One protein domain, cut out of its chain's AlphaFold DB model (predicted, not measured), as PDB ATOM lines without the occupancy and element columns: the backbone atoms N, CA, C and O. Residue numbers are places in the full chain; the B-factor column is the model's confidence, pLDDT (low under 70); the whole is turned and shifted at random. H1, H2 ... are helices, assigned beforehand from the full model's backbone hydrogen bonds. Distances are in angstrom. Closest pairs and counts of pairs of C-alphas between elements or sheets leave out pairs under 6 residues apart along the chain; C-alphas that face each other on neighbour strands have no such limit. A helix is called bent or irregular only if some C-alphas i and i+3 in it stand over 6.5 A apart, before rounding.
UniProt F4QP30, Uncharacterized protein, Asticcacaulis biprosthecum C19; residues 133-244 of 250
ATOM      1  N   PHE A 133     272.614 235.520 377.366       91.00
ATOM      2  CA  PHE A 133     271.408 235.158 376.617       91.00
ATOM      3  C   PHE A 133     270.849 233.779 376.984       91.00
ATOM      4  O   PHE A 133     270.295 233.078 376.135       91.00
ATOM      5  N   ASP A 134     270.909 233.450 378.274       90.88
ATOM      6  CA  ASP A 134     270.369 232.245 378.912       90.88
ATOM      7  C   ASP A 134     269.065 231.696 378.295       90.88
ATOM      8  O   ASP A 134     269.009 230.541 377.882       90.88
ATOM      9  N   SER A 135     268.017 232.511 378.154       88.19
ATOM     10  CA  SER A 135     266.716 232.062 377.641       88.19
ATOM     11  C   SER A 135     266.744 231.622 376.175       88.19
ATOM     12  O   SER A 135     265.934 230.791 375.767       88.19
ATOM     13  N   TYR A 136     267.623 232.217 375.364       89.94
ATOM     14  CA  TYR A 136     267.768 231.857 373.954       89.94
ATOM     15  C   TYR A 136     268.739 230.687 373.794       89.94
ATOM     16  O   TYR A 136     268.417 229.734 373.087       89.94
ATOM     17  N   ALA A 137     269.870 230.721 374.501       93.06
ATOM     18  CA  ALA A 137     270.857 229.645 374.519       93.06
ATOM     19  C   ALA A 137     270.269 228.323 375.050       93.06
ATOM     20  O   ALA A 137     270.577 227.255 374.526       93.06
ATOM     21  N   ALA A 138     269.337 228.382 376.010       94.00
ATOM     22  CA  ALA A 138     268.637 227.206 376.527       94.00
ATOM     23  C   ALA A 138     267.914 226.395 375.438       94.00
ATOM     24  O   ALA A 138     267.885 225.166 375.515       94.00
ATOM     25  N   LYS A 139     267.379 227.051 374.397       92.44
ATOM     26  CA  LYS A 139     266.758 226.352 373.258       92.44
ATOM     27  C   LYS A 139     267.786 225.534 372.483       92.44
ATOM     28  O   LYS A 139     267.528 224.377 372.175       92.44
ATOM     29  N   GLY A 140     268.956 226.120 372.229       92.94
ATOM     30  CA  GLY A 140     270.079 225.438 371.587       92.94
ATOM     31  C   GLY A 140     270.623 224.279 372.391       92.94
ATOM     32  O   GLY A 140     271.014 223.277 371.811       92.94
ATOM     33  N   ALA A 141     270.571 224.383 373.718       94.31
ATOM     34  CA  ALA A 141     270.901 223.300 374.636       94.31
ATOM     35  C   ALA A 141     269.803 222.219 374.736       94.31
ATOM     36  O   ALA A 141     269.887 221.324 375.580       94.31
ATOM     37  N   GLY A 142     268.725 222.305 373.948       93.50
ATOM     38  CA  GLY A 142     267.625 221.340 373.968       93.50
ATOM     39  C   GLY A 142     266.757 221.399 375.233       93.50
ATOM     40  O   GLY A 142     266.087 220.427 375.586       93.50
ATOM     41  N   VAL A 143     266.750 222.508 375.972       93.56
ATOM     42  CA  VAL A 143     265.890 222.641 377.156       93.56
ATOM     43  C   VAL A 143     264.445 222.880 376.715       93.56
ATOM     44  O   VAL A 143     264.119 223.920 376.149       93.56
ATOM     45  N   LYS A 144     263.567 221.910 376.999       89.19
ATOM     46  CA  LYS A 144     262.135 221.954 376.642       89.19
ATOM     47  C   LYS A 144     261.240 222.563 377.728       89.19
ATOM     48  O   LYS A 144     260.096 222.909 377.450       89.19
ATOM     49  N   ALA A 145     261.733 222.662 378.962       88.56
ATOM     50  CA  ALA A 145     260.981 223.238 380.072       88.56
ATOM     51  C   ALA A 145     260.752 224.748 379.877       88.56
ATOM     52  O   ALA A 145     261.398 225.395 379.052       88.56
ATOM     53  N   SER A 146     259.859 225.329 380.681       87.81
ATOM     54  CA  SER A 146     259.626 226.777 380.734       87.81
ATOM     55  C   SER A 146     259.878 227.328 382.141       87.81
ATOM     56  O   SER A 146     260.151 226.577 383.081       87.81
ATOM     57  N   GLY A 147     259.842 228.656 382.288       88.38
ATOM     58  CA  GLY A 147     259.962 229.295 383.598       88.38
ATOM     59  C   GLY A 147     261.257 228.915 384.319       88.38
ATOM     60  O   GLY A 147     262.329 228.882 383.710       88.38
ATOM     61  N   GLU A 148     261.186 228.737 385.635       91.62
ATOM     62  CA  GLU A 148     262.332 228.464 386.522       91.62
ATOM     63  C   GLU A 148     262.998 227.124 386.248       91.62
ATOM     64  O   GLU A 148     264.223 227.042 386.223       91.62
ATOM     65  N   GLN A 149     262.194 226.103 385.955       92.12
ATOM     66  CA  GLN A 149     262.694 224.777 385.629       92.12
ATOM     67  C   GLN A 149     263.613 224.816 384.403       92.12
ATOM     68  O   GLN A 149     264.683 224.215 384.428       92.12
ATOM     69  N   ALA A 150     263.241 225.576 383.364       91.62
ATOM     70  CA  ALA A 150     264.079 225.763 382.177       91.62
ATOM     71  C   ALA A 150     265.434 226.387 382.507       91.62
ATOM     72  O   ALA A 150     266.466 225.941 382.018       91.62
ATOM     73  N   PHE A 151     265.421 227.417 383.350       93.56
ATOM     74  CA  PHE A 151     266.626 228.130 383.745       93.56
ATOM     75  C   PHE A 151     267.579 227.210 384.504       93.56
ATOM     76  O   PHE A 151     268.737 227.088 384.122       93.56
ATOM     77  N   MET A 152     267.077 226.483 385.503       95.38
ATOM     78  CA  MET A 152     267.906 225.538 386.251       95.38
ATOM     79  C   MET A 152     268.404 224.387 385.371       95.38
ATOM     80  O   MET A 152     269.596 224.098 385.368       95.38
ATOM     81  N   SER A 153     267.531 223.793 384.549       94.75
ATOM     82  CA  SER A 153     267.926 222.726 383.615       94.75
ATOM     83  C   SER A 153     269.016 223.167 382.638       94.75
ATOM     84  O   SER A 153     269.903 222.378 382.322       94.75
ATOM     85  N   PHE A 154     268.978 224.420 382.177       95.56
ATOM     86  CA  PHE A 154     270.013 224.978 381.312       95.56
ATOM     87  C   PHE A 154     271.377 225.036 382.008       95.56
ATOM     88  O   PHE A 154     272.340 224.472 381.492       95.56
ATOM     89  N   TYR A 155     271.463 225.645 383.193       95.94
ATOM     90  CA  TYR A 155     272.741 225.754 383.906       95.94
ATOM     91  C   TYR A 155     273.276 224.399 384.382       95.94
ATOM     92  O   TYR A 155     274.480 224.173 384.296       95.94
ATOM     93  N   THR A 156     272.407 223.462 384.778       95.56
ATOM     94  CA  THR A 156     272.819 222.079 385.066       95.56
ATOM     95  C   THR A 156     273.438 221.402 383.841       95.56
ATOM     96  O   THR A 156     274.441 220.705 383.972       95.56
ATOM     97  N   LYS A 157     272.868 221.596 382.643       95.25
ATOM     98  CA  LYS A 157     273.443 221.054 381.403       95.25
ATOM     99  C   LYS A 157     274.811 221.661 381.093       95.25
ATOM    100  O   LYS A 157     275.740 220.917 380.801       95.25
ATOM    101  N   LEU A 158     274.941 222.985 381.190       96.19
ATOM    102  CA  LEU A 158     276.216 223.672 380.962       96.19
ATOM    103  C   LEU A 158     277.310 223.185 381.918       96.19
ATOM    104  O   LEU A 158     278.434 222.930 381.493       96.19
ATOM    105  N   GLU A 159     276.986 223.039 383.204       95.25
ATOM    106  CA  GLU A 159     277.937 222.559 384.206       95.25
ATOM    107  C   GLU A 159     278.399 221.127 383.905       95.25
ATOM    108  O   GLU A 159     279.602 220.873 383.866       95.25
ATOM    109  N   LYS A 160     277.463 220.220 383.589       94.81
ATOM    110  CA  LYS A 160     277.775 218.832 383.204       94.81
ATOM    111  C   LYS A 160     278.640 218.731 381.949       94.81
ATOM    112  O   LYS A 160     279.505 217.867 381.891       94.81
ATOM    113  N   ALA A 161     278.432 219.617 380.977       95.75
ATOM    114  CA  ALA A 161     279.227 219.676 379.753       95.75
ATOM    115  C   ALA A 161     280.588 220.382 379.930       95.75
ATOM    116  O   ALA A 161     281.298 220.620 378.958       95.75
ATOM    117  N   GLY A 162     280.965 220.770 381.154       95.69
ATOM    118  CA  GLY A 162     282.259 221.396 381.410       95.69
ATOM    119  C   GLY A 162     282.351 222.840 380.914       95.69
ATOM    120  O   GLY A 162     283.377 223.241 380.360       95.69
ATOM    121  N   PHE A 163     281.304 223.644 381.135       96.19
ATOM    122  CA  PHE A 163     281.273 225.059 380.742       96.19
ATOM    123  C   PHE A 163     282.476 225.860 381.247       96.19
ATOM    124  O   PHE A 163     283.108 226.556 380.458       96.19
ATOM    125  N   GLU A 164     282.835 225.758 382.530       95.38
ATOM    126  CA  GLU A 164     283.963 226.526 383.079       95.38
ATOM    127  C   GLU A 164     285.313 226.145 382.430       95.38
ATOM    128  O   GLU A 164     286.006 227.052 381.961       95.38
ATOM    129  N   PRO A 165     285.675 224.849 382.296       96.31
ATOM    130  CA  PRO A 165     286.837 224.434 381.504       96.31
ATOM    131  C   PRO A 165     286.814 224.911 380.046       96.31
ATOM    132  O   PRO A 165     287.846 225.341 379.529       96.31
ATOM    133  N   CYS A 166     285.659 224.847 379.376       97.38
ATOM    134  CA  CYS A 166     285.504 225.320 377.999       97.38
ATOM    135  C   CYS A 166     285.782 226.829 377.905       97.38
ATOM    136  O   CYS A 166     286.660 227.255 377.155       97.38
ATOM    137  N   VAL A 167     285.124 227.635 378.742       97.12
ATOM    138  CA  VAL A 167     285.333 229.089 378.818       97.12
ATOM    139  C   VAL A 167     286.795 229.427 379.104       97.12
ATOM    140  O   VAL A 167     287.342 230.321 378.462       97.12
ATOM    141  N   ALA A 168     287.455 228.718 380.023       96.88
ATOM    142  CA  ALA A 168     288.867 228.945 380.331       96.88
ATOM    143  C   ALA A 168     289.774 228.728 379.106       96.88
ATOM    144  O   ALA A 168     290.639 229.563 378.836       96.88
ATOM    145  N   LYS A 169     289.538 227.662 378.328       97.94
ATOM    146  CA  LYS A 169     290.262 227.408 377.070       97.94
ATOM    147  C   LYS A 169     290.016 228.519 376.051       97.94
ATOM    148  O   LYS A 169     290.967 229.089 375.530       97.94
ATOM    149  N   LEU A 170     288.753 228.884 375.818       98.19
ATOM    150  CA  LEU A 170     288.395 229.948 374.873       98.19
ATOM    151  C   LEU A 170     289.024 231.292 375.266       98.19
ATOM    152  O   LEU A 170     289.513 232.017 374.406       98.19
ATOM    153  N   ARG A 171     289.063 231.619 376.562       97.94
ATOM    154  CA  ARG A 171     289.718 232.834 377.071       97.94
ATOM    155  C   ARG A 171     291.210 232.868 376.778       97.94
ATOM    156  O   ARG A 171     291.715 233.933 376.430       97.94
ATOM    157  N   ALA A 172     291.898 231.738 376.930       98.12
ATOM    158  CA  ALA A 172     293.318 231.646 376.612       98.12
ATOM    159  C   ALA A 172     293.552 231.932 375.120       98.12
ATOM    160  O   ALA A 172     294.379 232.778 374.789       98.12
ATOM    161  N   GLU A 173     292.745 231.328 374.242       98.31
ATOM    162  CA  GLU A 173     292.839 231.540 372.791       98.31
ATOM    163  C   GLU A 173     292.496 232.970 372.354       98.31
ATOM    164  O   GLU A 173     293.135 233.503 371.445       98.31
ATOM    165  N   LEU A 174     291.510 233.597 373.005       98.06
ATOM    166  CA  LEU A 174     291.163 235.008 372.816       98.06
ATOM    167  C   LEU A 174     292.329 235.919 373.218       98.06
ATOM    168  O   LEU A 174     292.745 236.778 372.444       98.06
ATOM    169  N   SER A 175     292.889 235.686 374.408       97.44
ATOM    170  CA  SER A 175     293.985 236.493 374.958       97.44
ATOM    171  C   SER A 175     295.250 236.388 374.112       97.44
ATOM    172  O   SER A 175     295.899 237.398 373.873       97.44
ATOM    173  N   ALA A 176     295.567 235.197 373.595       97.69
ATOM    174  CA  ALA A 176     296.719 234.965 372.721       97.69
ATOM    175  C   ALA A 176     296.656 235.729 371.381       97.69
ATOM    176  O   ALA A 176     297.655 235.794 370.669       97.69
ATOM    177  N   ARG A 177     295.491 236.283 371.029       96.75
ATOM    178  CA  ARG A 177     295.235 237.017 369.779       96.75
ATOM    179  C   ARG A 177     294.883 238.483 370.017       96.75
ATOM    180  O   ARG A 177     294.381 239.141 369.108       96.75
ATOM    181  N   ASP A 178     295.085 238.986 371.234       96.12
ATOM    182  CA  ASP A 178     294.679 240.336 371.641       96.12
ATOM    183  C   ASP A 178     293.184 240.613 371.397       96.12
ATOM    184  O   ASP A 178     292.781 241.720 371.032       96.12
ATOM    185  N   ILE A 179     292.345 239.588 371.573       96.12
ATOM    186  CA  ILE A 179     290.888 239.701 371.518       96.12
ATOM    187  C   ILE A 179     290.354 239.665 372.962       96.12
ATOM    188  O   ILE A 179     290.807 238.837 373.758       96.12
ATOM    189  N   PRO A 180     289.377 240.515 373.343       94.44
ATOM    190  CA  PRO A 180     288.855 240.546 374.706       94.44
ATOM    191  C   PRO A 180     288.401 239.166 375.208       94.44
ATOM    192  O   PRO A 180     287.432 238.591 374.713       94.44
ATOM    193  N   ALA A 181     289.048 238.661 376.264       94.56
ATOM    194  CA  ALA A 181     288.750 237.347 376.848       94.56
ATOM    195  C   ALA A 181     287.281 237.195 377.298       94.56
ATOM    196  O   ALA A 181     286.736 236.093 377.327       94.56
ATOM    197  N   ARG A 182     286.604 238.310 377.603       89.62
ATOM    198  CA  ARG A 182     285.178 238.359 377.982       89.62
ATOM    199  C   ARG A 182     284.230 237.891 376.867       89.62
ATOM    200  O   ARG A 182     283.053 237.659 377.126       89.62
ATOM    201  N   LEU A 183     284.729 237.732 375.640       95.25
ATOM    202  CA  LEU A 183     283.966 237.168 374.529       95.25
ATOM    203  C   LEU A 183     283.751 235.655 374.631       95.25
ATOM    204  O   LEU A 183     282.886 235.148 373.925       95.25
ATOM    205  N   ALA A 184     284.483 234.926 375.479       96.69
ATOM    206  CA  ALA A 184     284.391 233.465 375.538       96.69
ATOM    207  C   ALA A 184     282.955 232.978 375.787       96.69
ATOM    208  O   ALA A 184     282.418 232.187 375.012       96.69
ATOM    209  N   GLU A 185     282.290 233.509 376.814       95.44
ATOM    210  CA  GLU A 185     280.890 233.188 377.102       95.44
ATOM    211  C   GLU A 185     279.940 233.653 375.995       95.44
ATOM    212  O   GLU A 185     278.955 232.981 375.702       95.44
ATOM    213  N   ARG A 186     280.253 234.775 375.337       95.00
ATOM    214  CA  ARG A 186     279.452 235.338 374.239       95.00
ATOM    215  C   ARG A 186     279.499 234.459 372.993       95.00
ATOM    216  O   ARG A 186     278.484 234.299 372.324       95.00
ATOM    217  N   ILE A 187     280.654 233.867 372.699       97.44
ATOM    218  CA  ILE A 187     280.817 232.896 371.611       97.44
ATOM    219  C   ILE A 187     279.936 231.674 371.880       97.44
ATOM    220  O   ILE A 187     279.209 231.232 370.992       97.44
ATOM    221  N   ILE A 188     279.944 231.164 373.116       97.50
ATOM    222  CA  ILE A 188     279.099 230.029 373.507       97.50
ATOM    223  C   ILE A 188     277.607 230.401 373.442       97.50
ATOM    224  O   ILE A 188     276.819 229.624 372.900       97.50
ATOM    225  N   ASP A 189     277.219 231.585 373.937       95.19
ATOM    226  CA  ASP A 189     275.852 232.122 373.826       95.19
ATOM    227  C   ASP A 189     275.389 232.054 372.366       95.19
ATOM    228  O   ASP A 189     274.355 231.456 372.068       95.19
ATOM    229  N   TRP A 190     276.173 232.621 371.445       95.31
ATOM    230  CA  TRP A 190     275.811 232.693 370.033       95.31
ATOM    231  C   TRP A 190     275.773 231.334 369.341       95.31
ATOM    232  O   TRP A 190     274.847 231.090 368.567       95.31
ATOM    233  N   ALA A 191     276.709 230.434 369.647       95.62
ATOM    234  CA  ALA A 191     276.696 229.076 369.108       95.62
ATOM    235  C   ALA A 191     275.422 228.316 369.526       95.62
ATOM    236  O   ALA A 191     274.738 227.732 368.682       95.62
ATOM    237  N   LEU A 192     275.044 228.395 370.807       95.94
ATOM    238  CA  LEU A 192     273.799 227.808 371.310       95.94
ATOM    239  C   LEU A 192     272.569 228.495 370.714       95.94
ATOM    240  O   LEU A 192     271.630 227.833 370.286       95.94
ATOM    241  N   MET A 193     272.553 229.821 370.632       93.50
ATOM    242  CA  MET A 193     271.428 230.552 370.049       93.50
ATOM    243  C   MET A 193     271.188 230.177 368.584       93.50
ATOM    244  O   MET A 193     270.033 229.970 368.203       93.50
ATOM    245  N   ALA A 194     272.255 230.048 367.792       90.56
ATOM    246  CA  ALA A 194     272.181 229.600 366.405       90.56
ATOM    247  C   ALA A 194     271.616 228.175 366.317       90.56
ATOM    248  O   ALA A 194     270.658 227.933 365.583       90.56
ATOM    249  N   ALA A 195     272.126 227.254 367.140       91.12
ATOM    250  CA  ALA A 195     271.624 225.883 367.181       91.12
ATOM    251  C   ALA A 195     270.159 225.780 367.651       91.12
ATOM    252  O   ALA A 195     269.432 224.877 367.247       91.12
ATOM    253  N   GLY A 196     269.696 226.725 368.472       89.62
ATOM    254  CA  GLY A 196     268.309 226.824 368.938       89.62
ATOM    255  C   GLY A 196     267.327 227.411 367.921       89.62
ATOM    256  O   GLY A 196     266.184 227.694 368.293       89.62
ATOM    257  N   GLY A 197     267.757 227.646 366.677       81.75
ATOM    258  CA  GLY A 197     266.918 228.189 365.607       81.75
ATOM    259  C   GLY A 197     266.588 229.670 365.784       81.75
ATOM    260  O   GLY A 197     265.508 230.121 365.390       81.75
ATOM    261  N   ARG A 198     267.474 230.448 366.423       78.12
ATOM    262  CA  ARG A 198     267.341 231.907 366.411       78.12
ATOM    263  C   ARG A 198     267.508 232.403 364.973       78.12
ATOM    264  O   ARG A 198     268.593 232.344 364.417       78.12
ATOM    265  N   ASN A 199     266.426 232.946 364.423       63.34
ATOM    266  CA  ASN A 199     266.413 233.589 363.114       63.34
ATOM    267  C   ASN A 199     266.413 235.111 363.297       63.34
ATOM    268  O   ASN A 199     265.352 235.734 363.365       63.34
ATOM    269  N   ASN A 200     267.593 235.715 363.430       70.56
ATOM    270  CA  ASN A 200     267.759 237.160 363.286       70.56
ATOM    271  C   ASN A 200     268.102 237.459 361.814       70.56
ATOM    272  O   ASN A 200     268.965 236.775 361.265       70.56
ATOM    273  N   PRO A 201     267.514 238.476 361.159       65.12
ATOM    274  CA  PRO A 201     267.956 238.911 359.826       65.12
ATOM    275  C   PRO A 201     269.439 239.312 359.769       65.12
ATOM    276  O   PRO A 201     270.021 239.365 358.691       65.12
ATOM    277  N   TYR A 202     270.046 239.581 360.925       69.69
ATOM    278  CA  TYR A 202     271.471 239.865 361.071       69.69
ATOM    279  C   TYR A 202     272.307 238.636 361.453       69.69
ATOM    280  O   TYR A 202     273.418 238.819 361.926       69.69
ATOM    281  N   ASP A 203     271.793 237.412 361.286       76.50
ATOM    282  CA  ASP A 203     272.534 236.161 361.488       76.50
ATOM    283  C   ASP A 203     272.881 235.487 360.146       76.50
ATOM    284  O   ASP A 203     272.303 235.773 359.096       76.50
ATOM    285  N   GLY A 204     273.833 234.550 360.183       81.12
ATOM    286  CA  GLY A 204     274.116 233.631 359.079       81.12
ATOM    287  C   GLY A 204     275.317 233.997 358.193       81.12
ATOM    288  O   GLY A 204     276.040 234.966 358.461       81.12
ATOM    289  N   PRO A 205     275.567 233.198 357.136       87.44
ATOM    290  CA  PRO A 205     276.802 233.281 356.357       87.44
ATOM    291  C   PRO A 205     277.008 234.625 355.652       87.44
ATOM    292  O   PRO A 205     278.098 235.190 355.706       87.44
ATOM    293  N   ALA A 206     275.952 235.175 355.042       89.25
ATOM    294  CA  ALA A 206     276.031 236.439 354.311       89.25
ATOM    295  C   ALA A 206     276.387 237.616 355.232       89.25
ATOM    296  O   ALA A 206     277.269 238.411 354.907       89.25
ATOM    297  N   TRP A 207     275.750 237.694 356.406       92.06
ATOM    298  CA  TRP A 207     276.075 238.714 357.401       92.06
ATOM    299  C   TRP A 207     277.492 238.531 357.945       92.06
ATOM    300  O   TRP A 207     278.238 239.500 358.021       92.06
ATOM    301  N   THR A 208     277.896 237.294 358.257       93.44
ATOM    302  CA  THR A 208     279.243 236.997 358.779       93.44
ATOM    303  C   THR A 208     280.322 237.445 357.795       93.44
ATOM    304  O   THR A 208     281.290 238.102 358.177       93.44
ATOM    305  N   GLN A 209     280.123 237.151 356.509       92.75
ATOM    306  CA  GLN A 209     281.034 237.579 355.458       92.75
ATOM    307  C   GLN A 209     281.075 239.107 355.339       92.75
ATOM    308  O   GLN A 209     282.163 239.678 355.318       92.75
ATOM    309  N   ALA A 210     279.917 239.771 355.309       93.31
ATOM    310  CA  ALA A 210     279.840 241.231 355.254       93.31
ATOM    311  C   ALA A 210     280.478 241.895 356.486       93.31
ATOM    312  O   ALA A 210     281.143 242.922 356.376       93.31
ATOM    313  N   TYR A 211     280.322 241.303 357.670       95.19
ATOM    314  CA  TYR A 211     280.951 241.805 358.880       95.19
ATOM    315  C   TYR A 211     282.475 241.793 358.744       95.19
ATOM    316  O   TYR A 211     283.102 242.839 358.914       95.19
ATOM    317  N   LEU A 212     283.050 240.650 358.353       94.75
ATOM    318  CA  LEU A 212     284.492 240.492 358.160       94.75
ATOM    319  C   LEU A 212     285.054 241.445 357.098       94.75
ATOM    320  O   LEU A 212     286.113 242.023 357.324       94.75
ATOM    321  N   THR A 213     284.349 241.676 355.982       95.00
ATOM    322  CA  THR A 213     284.829 242.602 354.936       95.00
ATOM    323  C   THR A 213     284.810 244.073 355.353       95.00
ATOM    324  O   THR A 213     285.528 244.872 354.761       95.00
ATOM    325  N   THR A 214     284.015 244.448 356.361       95.75
ATOM    326  CA  THR A 214     283.976 245.828 356.888       95.75
ATOM    327  C   THR A 214     284.977 246.087 358.013       95.75
ATOM    328  O   THR A 214     285.075 247.218 358.489       95.75
ATOM    329  N   ARG A 215     285.677 245.056 358.502       96.12
ATOM    330  CA  ARG A 215     286.704 245.212 359.539       96.12
ATOM    331  C   ARG A 215     288.054 245.576 358.916       96.12
ATOM    332  O   ARG A 215     288.305 245.304 357.746       96.12
ATOM    333  N   ALA A 216     288.938 246.155 359.729       96.56
ATOM    334  CA  ALA A 216     290.353 246.238 359.382       96.56
ATOM    335  C   ALA A 216     290.911 244.825 359.129       96.56
ATOM    336  O   ALA A 216     290.462 243.860 359.754       96.56
ATOM    337  N   SER A 217     291.852 244.694 358.190       95.94
ATOM    338  CA  SER A 217     292.328 243.388 357.715       95.94
ATOM    339  C   SER A 217     292.934 242.539 358.831       95.94
ATOM    340  O   SER A 217     292.658 241.346 358.903       95.94
ATOM    341  N   ASP A 218     293.687 243.163 359.738       97.12
ATOM    342  CA  ASP A 218     294.287 242.519 360.910       97.12
ATOM    343  C   ASP A 218     293.224 242.006 361.897       97.12
ATOM    344  O   ASP A 218     293.377 240.948 362.502       97.12
ATOM    345  N   VAL A 219     292.114 242.731 362.056       96.88
ATOM    346  CA  VAL A 219     290.990 242.298 362.896       96.88
ATOM    347  C   VAL A 219     290.275 241.121 362.239       96.88
ATOM    348  O   VAL A 219     290.004 240.124 362.902       96.88
ATOM    349  N   ALA A 220     289.985 241.204 360.938       97.00
ATOM    350  CA  ALA A 220     289.327 240.123 360.206       97.00
ATOM    351  C   ALA A 220     290.154 238.825 360.226       97.00
ATOM    352  O   ALA A 220     289.596 237.748 360.445       97.00
ATOM    353  N   GLU A 221     291.474 238.931 360.050       96.75
ATOM    354  CA  GLU A 221     292.407 237.804 360.131       96.75
ATOM    355  C   GLU A 221     292.409 237.177 361.528       96.75
ATOM    356  O   GLU A 221     292.198 235.970 361.650       96.75
ATOM    357  N   ARG A 222     292.526 237.989 362.588       97.94
ATOM    358  CA  ARG A 222     292.484 237.503 363.976       97.94
ATOM    359  C   ARG A 222     291.173 236.797 364.327       97.94
ATOM    360  O   ARG A 222     291.201 235.761 364.987       97.94
ATOM    361  N   LEU A 223     290.029 237.323 363.881       97.88
ATOM    362  CA  LEU A 223     288.725 236.680 364.097       97.88
ATOM    363  C   LEU A 223     288.604 235.356 363.324       97.88
ATOM    364  O   LEU A 223     288.055 234.388 363.853       97.88
ATOM    365  N   GLY A 224     289.121 235.299 362.093       96.75
ATOM    366  CA  GLY A 224     289.143 234.081 361.279       96.75
ATOM    367  C   GLY A 224     290.060 232.992 361.846       96.75
ATOM    368  O   GLY A 224     289.662 231.825 361.914       96.75
ATOM    369  N   ASP A 225     291.254 233.372 362.304       97.50
ATOM    370  CA  ASP A 225     292.192 232.463 362.969       97.50
ATOM    371  C   ASP A 225     291.610 231.939 364.290       97.50
ATOM    372  O   ASP A 225     291.550 230.727 364.504       97.50
ATOM    373  N   LEU A 226     291.063 232.829 365.130       98.50
ATOM    374  CA  LEU A 226     290.383 232.439 366.367       98.50
ATOM    375  C   LEU A 226     289.287 231.403 366.095       98.50
ATOM    376  O   LEU A 226     289.247 230.371 366.760       98.50
ATOM    377  N   ALA A 227     288.406 231.666 365.125       98.00
ATOM    378  CA  ALA A 227     287.317 230.759 364.779       98.00
ATOM    379  C   ALA A 227     287.823 229.368 364.374       98.00
ATOM    380  O   ALA A 227     287.227 228.365 364.768       98.00
ATOM    381  N   THR A 228     288.926 229.309 363.626       97.50
ATOM    382  CA  THR A 228     289.564 228.052 363.215       97.50
ATOM    383  C   THR A 228     290.092 227.285 364.425       97.50
ATOM    384  O   THR A 228     289.823 226.092 364.566       97.50
ATOM    385  N   VAL A 229     290.789 227.971 365.333       98.25
ATOM    386  CA  VAL A 229     291.432 227.342 366.493       98.25
ATOM    387  C   VAL A 229     290.434 226.886 367.552       98.25
ATOM    388  O   VAL A 229     290.586 225.796 368.107       98.25
ATOM    389  N   ILE A 230     289.374 227.654 367.817       98.31
ATOM    390  CA  ILE A 230     288.385 227.264 368.834       98.31
ATOM    391  C   ILE A 230     287.364 226.245 368.325       98.31
ATOM    392  O   ILE A 230     286.673 225.645 369.150       98.31
ATOM    393  N   ALA A 231     287.243 226.037 367.006       98.12
ATOM    394  CA  ALA A 231     286.203 225.189 366.423       98.12
ATOM    395  C   ALA A 231     286.144 223.774 367.030       98.12
ATOM    396  O   ALA A 231     285.044 223.368 367.403       98.12
ATOM    397  N   PRO A 232     287.255 223.033 367.227       98.00
ATOM    398  CA  PRO A 232     287.191 221.706 367.843       98.00
ATOM    399  C   PRO A 232     286.674 221.745 369.287       98.00
ATOM    400  O   PRO A 232     285.824 220.941 369.664       98.00
ATOM    401  N   THR A 233     287.146 222.710 370.085       98.19
ATOM    402  CA  THR A 233     286.730 222.868 371.490       98.19
ATOM    403  C   THR A 233     285.253 223.239 371.585       98.19
ATOM    404  O   THR A 233     284.520 222.659 372.385       98.19
ATOM    405  N   LEU A 234     284.806 224.183 370.753       97.75
ATOM    406  CA  LEU A 234     283.419 224.625 370.718       97.75
ATOM    407  C   LEU A 234     282.491 223.507 370.235       97.75
ATOM    408  O   LEU A 234     281.467 223.275 370.865       97.75
ATOM    409  N   SER A 235     282.847 222.787 369.169       96.69
ATOM    410  CA  SER A 235     282.039 221.678 368.644       96.69
ATOM    411  C   SER A 235     281.876 220.544 369.654       96.69
ATOM    412  O   SER A 235     280.763 220.049 369.824       96.69
ATOM    413  N   LEU A 236     282.949 220.168 370.362       96.69
ATOM    414  CA  LEU A 236     282.876 219.162 371.424       96.69
ATOM    415  C   LEU A 236     281.928 219.614 372.542       96.69
ATOM    416  O   LEU A 236     280.990 218.898 372.876       96.69
ATOM    417  N   PHE A 237     282.116 220.837 373.046       97.19
ATOM    418  CA  PHE A 237     281.251 221.400 374.084       97.19
ATOM    419  C   PHE A 237     279.779 221.461 373.652       97.19
ATOM    420  O   PHE A 237     278.884 221.114 374.419       97.19
ATOM    421  N   MET A 238     279.520 221.894 372.416       96.25
ATOM    422  CA  MET A 238     278.171 221.962 371.857       96.25
ATOM    423  C   MET A 238     277.524 220.578 371.796       96.25
ATOM    424  O   MET A 238     276.383 220.439 372.235       96.25
ATOM    425  N   SER A 239     278.259 219.563 371.331       94.94
ATOM    426  CA  SER A 239     277.792 218.173 371.323       94.94
ATOM    427  C   SER A 239     277.416 217.705 372.732       94.94
ATOM    428  O   SER A 239     276.296 217.245 372.947       94.94
ATOM    429  N   ASP A 240     278.283 217.938 373.721       94.94
ATOM    430  CA  ASP A 240     278.053 217.522 375.109       94.94
ATOM    431  C   ASP A 240     276.842 218.224 375.752       94.94
ATOM    432  O   ASP A 240     276.041 217.585 376.437       94.94
ATOM    433  N   VAL A 241     276.654 219.529 375.514       94.88
ATOM    434  CA  VAL A 241     275.494 220.286 376.032       94.88
ATOM    435  C   VAL A 241     274.179 219.825 375.395       94.88
ATOM    436  O   VAL A 241     273.127 219.786 376.053       94.88
ATOM    437  N   GLN A 242     274.214 219.525 374.096       92.88
ATOM    438  CA  GLN A 242     273.040 219.133 373.318       92.88
ATOM    439  C   GLN A 242     272.666 217.670 373.518       92.88
ATOM    440  O   GLN A 242     271.499 217.315 373.354       92.88
ATOM    441  N   ASN A 243     273.619 216.842 373.935       82.31
ATOM    442  CA  ASN A 243     273.396 215.442 374.224       82.31
ATOM    443  C   ASN A 243     272.368 215.272 375.350       82.31
ATOM    444  O   ASN A 243     272.579 215.620 376.514       82.31
ATOM    445  N   HIS A 244     271.200 214.758 374.983       61.53
ATOM    446  CA  HIS A 244     270.069 214.610 375.890       61.53
ATOM    447  C   HIS A 244     270.200 213.412 376.839       61.53
ATOM    448  O   HIS A 244     269.491 213.382 377.845       61.53
TER     449      HIS A 244
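Overview. This is residues 133 to 244 of the 250 residues of an uncharacterized protein of Asticcacaulis biprosthecum C19 (UniProt F4QP30). Six helices make a loose-jointed frame of mostly crossed helices around H4, which lies in the middle, with H1 packed on it and H3 meeting its residues 183 to 185. The bent helix H6 turns a corner, its second arm H6b side by side with H3; H2 lies at one end of the longest axis, and at the other end H5 and H6a make a V, with a gap between H5 and H4. The printed part has 112 residues with six named helices, in the order H1, H2, H3, H4, H5, H6, and no named strand; the class is all helix. By its radius of gyration of the C-alphas, 14.7 A, it is compact, and the C-alphas span 45 by 31 by 20 A.

Along the chain. H1 is residues 134 to 140, 10.0 A, starting at C-alpha 134 at (270.369, 232.245, 378.912). H2 is residues 147 to 160, 20.7 A. H3 is residues 163 to 175, 18.0 A. H4 is residues 183 to 195, 18.3 A, and C-alpha 183 is at (283.966, 237.168, 374.529). H5 is residues 205 to 213, 12.4 A. H6, residues 217 to 242, was assigned as one helix by its hydrogen bonds but is bent, with C-alphas 229 and 232 7.2 A apart. Its arm H6a is residues 217 to 229, 18.3 A, and its arm H6b is residues 232 to 242, 15.4 A, ending at C-alpha 242 at (273.040, 219.133, 373.318).

Arrangement. H4 touches H1, the same way at a steep tilt of 49 degrees; their closest C-alphas, Gly 140 and Leu 192, are 4.4 A apart. H4 touches H3 with residues 183 to 185 alone, opposite ways at a steep tilt of 60 degrees, closest at C-alphas Leu 170 and Ala 184, 5.4 A. H4 and H6b only just touch, with 3 pairs of C-alphas within 8 A, the closest Leu 192 and Met 238 at 7.3 A. H3 touches H6b with residues 163 to 166 alone, opposite ways at a shallow tilt of 25 degrees; the closest C-alphas are Cys 166 and Phe 237, 7.0 A. The arms H6a and H6b stand at a steep tilt of 58 degrees. H2 touches H1 with residues 150 to 154 alone, closest at C-alphas Ala 138 and Phe 154, 5.5 A. H5 and H6a are close but not clearly touching, with C-alphas Leu 212 and Ala 220 5.3 A apart, while H4 and H5 are apart. In H2, H3, H4, H5, H6a and H6b every O i to N i+4 pair is within hydrogen-bond range; H1 has 1 of 3, and 3 of 4 O i to N i+3 pairs.

Size, cuts and confidence. The two C-alphas farthest apart, Gln 149 and Ser 217, are 44.8 A apart. The printed part has no cut and no long link. The mean pLDDT of the printed part is 93.0; residues 199, 201 to 202 and 244 are under 70.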